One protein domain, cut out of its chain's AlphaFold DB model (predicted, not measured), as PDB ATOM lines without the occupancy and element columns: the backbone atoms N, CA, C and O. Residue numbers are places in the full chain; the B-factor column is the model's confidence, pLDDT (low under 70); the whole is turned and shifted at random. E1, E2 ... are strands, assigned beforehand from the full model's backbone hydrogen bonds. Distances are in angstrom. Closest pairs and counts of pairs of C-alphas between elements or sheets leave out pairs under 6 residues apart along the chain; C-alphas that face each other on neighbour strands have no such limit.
ATOM      1  N   TRP A 153     157.342 195.497 200.019       92.00
ATOM      2  CA  TRP A 153     158.744 195.493 199.637       92.00
ATOM      3  C   TRP A 153     159.490 194.386 200.374       92.00
ATOM      4  O   TRP A 153     159.884 194.542 201.534       92.00
ATOM      5  N   ASP A 154     159.683 193.261 199.686       89.44
ATOM      6  CA  ASP A 154     160.396 192.084 200.193       89.44
ATOM      7  C   ASP A 154     161.819 191.957 199.618       89.44
ATOM      8  O   ASP A 154     162.269 190.883 199.219       89.44
ATOM      9  N   SER A 155     162.548 193.072 199.551       89.44
ATOM     10  CA  SER A 155     163.941 193.098 199.096       89.44
ATOM     11  C   SER A 155     164.831 193.850 200.080       89.44
ATOM     12  O   SER A 155     164.429 194.854 200.665       89.44
ATOM     13  N   GLU A 156     166.065 193.372 200.237       88.25
ATOM     14  CA  GLU A 156     167.110 194.036 201.029       88.25
ATOM     15  C   GLU A 156     167.677 195.274 200.311       88.25
ATOM     16  O   GLU A 156     168.227 196.181 200.941       88.25
ATOM     17  N   ALA A 157     167.519 195.338 198.984       89.12
ATOM     18  CA  ALA A 157     167.879 196.499 198.179       89.12
ATOM     19  C   ALA A 157     166.757 197.547 198.193       89.12
ATOM     20  O   ALA A 157     165.584 197.208 198.334       89.12
ATOM     21  N   ALA A 158     167.100 198.825 198.018       88.12
ATOM     22  CA  ALA A 158     166.104 199.883 197.849       88.12
ATOM     23  C   ALA A 158     165.324 199.717 196.532       88.12
ATOM     24  O   ALA A 158     165.904 199.246 195.546       88.12
ATOM     25  N   PRO A 159     164.059 200.175 196.464       88.44
ATOM     26  CA  PRO A 159     163.358 200.327 195.195       88.44
ATOM     27  C   PRO A 159     164.151 201.216 194.233       88.44
ATOM     28  O   PRO A 159     164.628 202.286 194.615       88.44
ATOM     29  N   ALA A 160     164.292 200.770 192.987       87.44
ATOM     30  CA  ALA A 160     165.033 201.465 191.938       87.44
ATOM     31  C   ALA A 160     164.296 201.378 190.595       87.44
ATOM     32  O   ALA A 160     163.464 200.491 190.395       87.44
ATOM     33  N   ALA A 161     164.635 202.284 189.672       85.88
ATOM     34  CA  ALA A 161     164.046 202.367 188.335       85.88
ATOM     35  C   ALA A 161     162.505 202.334 188.384       85.88
ATOM     36  O   ALA A 161     161.902 203.123 189.103       85.88
ATOM     37  N   GLU A 162     161.877 201.412 187.660       82.38
ATOM     38  CA  GLU A 162     160.420 201.273 187.553       82.38
ATOM     39  C   GLU A 162     159.739 200.918 188.885       82.38
ATOM     40  O   GLU A 162     158.559 201.206 189.081       82.38
ATOM     41  N   ALA A 163     160.480 200.330 189.832       82.06
ATOM     42  CA  ALA A 163     159.961 200.029 191.161       82.06
ATOM     43  C   ALA A 163     159.922 201.262 192.075       82.06
ATOM     44  O   ALA A 163     159.211 201.232 193.082       82.06
ATOM     45  N   LEU A 164     160.666 202.329 191.749       87.75
ATOM     46  CA  LEU A 164     160.681 203.590 192.487       87.75
ATOM     47  C   LEU A 164     159.635 204.547 191.907       87.75
ATOM     48  O   LEU A 164     159.865 205.220 190.906       87.75
ATOM     49  N   VAL A 165     158.481 204.616 192.563       87.00
ATOM     50  CA  VAL A 165     157.330 205.399 192.118       87.00
ATOM     51  C   VAL A 165     157.058 206.497 193.134       87.00
ATOM     52  O   VAL A 165     156.992 206.250 194.339       87.00
ATOM     53  N   LYS A 166     156.922 207.727 192.634       87.75
ATOM     54  CA  LYS A 166     156.578 208.888 193.452       87.75
ATOM     55  C   LYS A 166     155.213 208.680 194.121       87.75
ATOM     56  O   LYS A 166     154.291 208.168 193.495       87.75
ATOM     57  N   ASP A 167     155.105 209.091 195.381       87.25
ATOM     58  CA  ASP A 167     153.906 209.052 196.227       87.25
ATOM     59  C   ASP A 167     153.380 207.642 196.574       87.25
ATOM     60  O   ASP A 167     152.443 207.524 197.366       87.25
ATOM     61  N   ARG A 168     154.027 206.570 196.095       89.00
ATOM     62  CA  ARG A 168     153.746 205.186 196.499       89.00
ATOM     63  C   ARG A 168     154.230 204.919 197.922       89.00
ATOM     64  O   ARG A 168     155.333 205.321 198.304       89.00
ATOM     65  N   VAL A 169     153.423 204.193 198.690       90.12
ATOM     66  CA  VAL A 169     153.762 203.742 200.040       90.12
ATOM     67  C   VAL A 169     154.330 202.325 199.983       90.12
ATOM     68  O   VAL A 169     153.689 201.389 199.510       90.12
ATOM     69  N   TYR A 170     155.541 202.159 200.501       90.81
ATOM     70  CA  TYR A 170     156.251 200.891 200.600       90.81
ATOM     71  C   TYR A 170     156.106 200.333 202.012       90.81
ATOM     72  O   TYR A 170     156.504 200.973 202.991       90.81
ATOM     73  N   ILE A 171     155.555 199.127 202.108       91.25
ATOM     74  CA  ILE A 171     155.437 198.351 203.340       91.25
ATOM     75  C   ILE A 171     156.646 197.420 203.407       91.25
ATOM     76  O   ILE A 171     156.759 196.465 202.636       91.25
ATOM     77  N   ILE A 172     157.574 197.710 204.312       92.88
ATOM     78  CA  ILE A 172     158.876 197.044 204.355       92.88
ATOM     79  C   ILE A 172     158.740 195.676 205.030       92.88
ATOM     80  O   ILE A 172     158.391 195.596 206.206       92.88
ATOM     81  N   LEU A 173     159.029 194.588 204.310       89.88
ATOM     82  CA  LEU A 173     158.958 193.214 204.838       89.88
ATOM     83  C   LEU A 173     160.325 192.650 205.257       89.88
ATOM     84  O   LEU A 173     160.389 191.687 206.029       89.88
ATOM     85  N   LYS A 174     161.410 193.267 204.781       90.25
ATOM     86  CA  LYS A 174     162.810 192.984 205.130       90.25
ATOM     87  C   LYS A 174     163.564 194.292 205.310       90.25
ATOM     88  O   LYS A 174     163.297 195.253 204.600       90.25
ATOM     89  N   ASN A 175     164.512 194.322 206.242       91.56
ATOM     90  CA  ASN A 175     165.326 195.512 206.477       91.56
ATOM     91  C   ASN A 175     166.057 195.913 205.188       91.56
ATOM     92  O   ASN A 175     166.697 195.075 204.556       91.56
ATOM     93  N   CYS A 176     165.985 197.191 204.824       91.25
ATOM     94  CA  CYS A 176     166.622 197.708 203.619       91.25
ATOM     95  C   CYS A 176     167.124 199.138 203.836       91.25
ATOM     96  O   CYS A 176     166.678 199.863 204.728       91.25
ATOM     97  N   LYS A 177     168.094 199.562 203.024       91.12
ATOM     98  CA  LYS A 177     168.659 200.914 203.106       91.12
ATOM     99  C   LYS A 177     168.002 201.824 202.072       91.12
ATOM    100  O   LYS A 177     168.287 201.700 200.888       91.12
ATOM    101  N   LEU A 178     167.165 202.760 202.514       88.75
ATOM    102  CA  LEU A 178     166.456 203.723 201.668       88.75
ATOM    103  C   LEU A 178     167.217 205.056 201.629       88.75
ATOM    104  O   LEU A 178     167.044 205.932 202.479       88.75
ATOM    105  N   GLY A 179     168.112 205.202 200.647       84.19
ATOM    106  CA  GLY A 179     169.009 206.357 200.556       84.19
ATOM    107  C   GLY A 179     169.958 206.423 201.759       84.19
ATOM    108  O   GLY A 179     170.806 205.548 201.943       84.19
ATOM    109  N   THR A 180     169.824 207.458 202.589       85.12
ATOM    110  CA  THR A 180     170.578 207.601 203.848       85.12
ATOM    111  C   THR A 180     169.902 206.927 205.043       85.12
ATOM    112  O   THR A 180     170.527 206.805 206.093       85.12
ATOM    113  N   ASN A 181     168.647 206.493 204.904       89.38
ATOM    114  CA  ASN A 181     167.854 205.927 205.990       89.38
ATOM    115  C   ASN A 181     167.968 204.400 206.033       89.38
ATOM    116  O   ASN A 181     168.052 203.742 204.998       89.38
ATOM    117  N   ASN A 182     167.912 203.831 207.237       91.00
ATOM    118  CA  ASN A 182     167.792 202.388 207.438       91.00
ATOM    119  C   ASN A 182     166.331 202.071 207.755       91.00
ATOM    120  O   ASN A 182     165.863 202.392 208.848       91.00
ATOM    121  N   ALA A 183     165.623 201.487 206.794       91.00
ATOM    122  CA  ALA A 183     164.245 201.066 206.960       91.00
ATOM    123  C   ALA A 183     164.194 199.667 207.578       91.00
ATOM    124  O   ALA A 183     164.912 198.753 207.161       91.00
ATOM    125  N   ILE A 184     163.347 199.512 208.589       90.75
ATOM    126  CA  ILE A 184     163.199 198.270 209.352       90.75
ATOM    127  C   ILE A 184     161.909 197.566 208.918       90.75
ATOM    128  O   ILE A 184     160.921 198.210 208.563       90.75
ATOM    129  N   ALA A 185     161.907 196.235 208.949       88.12
ATOM    130  CA  ALA A 185     160.716 195.439 208.683       88.12
ATOM    131  C   ALA A 185     159.530 195.881 209.566       88.12
ATOM    132  O   ALA A 185     159.657 196.057 210.778       88.12
ATOM    133  N   GLY A 186     158.366 196.056 208.943       84.44
ATOM    134  CA  GLY A 186     157.138 196.551 209.559       84.44
ATOM    135  C   GLY A 186     156.956 198.072 209.511       84.44
ATOM    136  O   GLY A 186     155.922 198.551 209.985       84.44
ATOM    137  N   GLU A 187     157.917 198.827 208.970       90.25
ATOM    138  CA  GLU A 187     157.794 200.270 208.740       90.25
ATOM    139  C   GLU A 187     157.164 200.606 207.381       90.25
ATOM    140  O   GLU A 187     157.189 199.810 206.440       90.25
ATOM    141  N   TYR A 188     156.637 201.829 207.290       90.31
ATOM    142  CA  TYR A 188     155.999 202.386 206.100       90.31
ATOM    143  C   TYR A 188     156.807 203.582 205.614       90.31
ATOM    144  O   TYR A 188     157.116 204.490 206.394       90.31
ATOM    145  N   TRP A 189     157.139 203.592 204.331       92.44
ATOM    146  CA  TRP A 189     157.981 204.622 203.736       92.44
ATOM    147  C   TRP A 189     157.387 205.100 202.417       92.44
ATOM    148  O   TRP A 189     156.866 204.303 201.648       92.44
ATOM    149  N   GLN A 190     157.474 206.398 202.146       91.81
ATOM    150  CA  GLN A 190     157.012 207.005 200.901       91.81
ATOM    151  C   GLN A 190     158.146 207.794 200.260       91.81
ATOM    152  O   GLN A 190     158.935 208.441 200.956       91.81
ATOM    153  N   TYR A 191     158.221 207.734 198.934       89.81
ATOM    154  CA  TYR A 191     159.172 208.507 198.148       89.81
ATOM    155  C   TYR A 191     158.479 209.718 197.517       89.81
ATOM    156  O   TYR A 191     157.553 209.553 196.726       89.81
ATOM    157  N   ASP A 192     158.925 210.932 197.841       86.38
ATOM    158  CA  ASP A 192     158.317 212.184 197.346       86.38
ATOM    159  C   ASP A 192     158.855 212.637 195.967       86.38
ATOM    160  O   ASP A 192     158.450 213.670 195.428       86.38
ATOM    161  N   GLY A 193     159.760 211.852 195.370       85.38
ATOM    162  CA  GLY A 193     160.479 212.187 194.137       85.38
ATOM    163  C   GLY A 193     161.907 212.695 194.361       85.38
ATOM    164  O   GLY A 193     162.661 212.815 193.397       85.38
ATOM    165  N   ALA A 194     162.299 212.965 195.606       85.94
ATOM    166  CA  ALA A 194     163.654 213.366 195.978       85.94
ATOM    167  C   ALA A 194     164.149 212.642 197.241       85.94
ATOM    168  O   ALA A 194     165.263 212.120 197.256       85.94
ATOM    169  N   ASN A 195     163.316 212.568 198.276       88.69
ATOM    170  CA  ASN A 195     163.640 212.046 199.595       88.69
ATOM    171  C   ASN A 195     162.671 210.944 200.036       88.69
ATOM    172  O   ASN A 195     161.538 210.819 199.572       88.69
ATOM    173  N   TRP A 196     163.144 210.148 200.993       90.94
ATOM    174  CA  TRP A 196     162.350 209.134 201.671       90.94
ATOM    175  C   TRP A 196     161.749 209.699 202.952       90.94
ATOM    176  O   TRP A 196     162.479 210.149 203.839       90.94
ATOM    177  N   LYS A 197     160.425 209.617 203.073       90.88
ATOM    178  CA  LYS A 197     159.675 210.008 204.264       90.88
ATOM    179  C   LYS A 197     159.133 208.766 204.958       90.88
ATOM    180  O   LYS A 197     158.376 207.996 204.369       90.88
ATOM    181  N   LYS A 198     159.493 208.585 206.229       89.94
ATOM    182  CA  LYS A 198     158.855 207.580 207.084       89.94
ATOM    183  C   LYS A 198     157.440 208.039 207.404       89.94
ATOM    184  O   LYS A 198     157.245 209.166 207.862       89.94
ATOM    185  N   LEU A 199     156.465 207.168 207.182       86.25
ATOM    186  CA  LEU A 199     155.077 207.423 207.532       86.25
ATOM    187  C   LEU A 199     154.774 206.805 208.896       86.25
ATOM    188  O   LEU A 199     155.165 205.676 209.197       86.25
ATOM    189  N   GLN A 200     154.083 207.573 209.734       77.69
ATOM    190  CA  GLN A 200     153.444 207.033 210.926       77.69
ATOM    191  C   GLN A 200     152.061 206.536 210.539       77.69
ATOM    192  O   GLN A 200     151.335 207.207 209.807       77.69
ATOM    193  N   PHE A 201     151.728 205.345 211.023       62.75
ATOM    194  CA  PHE A 201     150.551 204.609 210.582       62.75
ATOM    195  C   PHE A 201     149.231 205.351 210.865       62.75
ATOM    196  O   PHE A 201     148.274 205.244 210.108       62.75
ATOM    197  N   GLU A 202     149.228 206.186 211.904       59.56
ATOM    198  CA  GLU A 202     148.105 207.027 212.339       59.56
ATOM    199  C   GLU A 202     147.776 208.171 211.363       59.56
ATOM    200  O   GLU A 202     146.674 208.700 211.412       59.56
ATOM    201  N   ASN A 203     148.690 208.515 210.448       56.00
ATOM    202  CA  ASN A 203     148.526 209.615 209.486       56.00
ATOM    203  C   ASN A 203     148.290 209.119 208.044       56.00
ATOM    204  O   ASN A 203     148.324 209.904 207.094       56.00
ATOM    205  N   LEU A 204     148.112 207.809 207.841       55.38
ATOM    206  CA  LEU A 204     147.870 207.232 206.518       55.38
ATOM    207  C   LEU A 204     146.415 207.470 206.099       55.38
ATOM    208  O   LEU A 204     145.496 206.886 206.664       55.38
TER     209      LEU A 204
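AT A GLANCE: This is residues 153 to 204 of the 209 residues of an uncharacterized protein of gut metagenome (UniProt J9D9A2). With little regular structure, this is a small three-strand sheet, E1, E4 and E5, with the hairpin of E2 and E3 over one face; a long stretch without named elements, residues 153 to 168, leads round the outside into E1. Five named strands, no named helix, hold 18 of 52 printed residues: all strand, antiparallel, order E1 - E4 - E5 and E2 - E3. It is compact, radius of gyration of the C-alphas 10.0 A, spanning 29 by 22 by 18 A.

HOW THE PARTS SIT: Edge strand E1, residues 169 to 172, is antiparallel to E4, residues 188 to 191, at 134 degrees; N 170 and O 189 are 2.8 A apart. E2, residues 176 to 178, and E3, residues 181 to 183, form a hairpin, N 178 to O 181 2.8 A. E4 and E5, residues 196 to 199, form another, N 197 to O 190 2.8 A. The closest C-alphas of E2 and E5, Leu 178 and Trp 196, are 6.8 A apart.

IN THESE COORDINATES: E1 begins at C-alpha 169 (153.762, 203.742, 200.040) and measures 9.5 A; E2 measures 6.3 A, E3 6.1 A, E4 10.5 A. E5, 9.5 A, ends at C-alpha 199 (155.077, 207.423, 207.532).

THE WHOLE: The C-alphas farthest apart, Ala 161 and Glu 202, are 29.2 A apart. The printed part has no cut; the four links are tight. Residues 201 to 204 have pLDDT under 70.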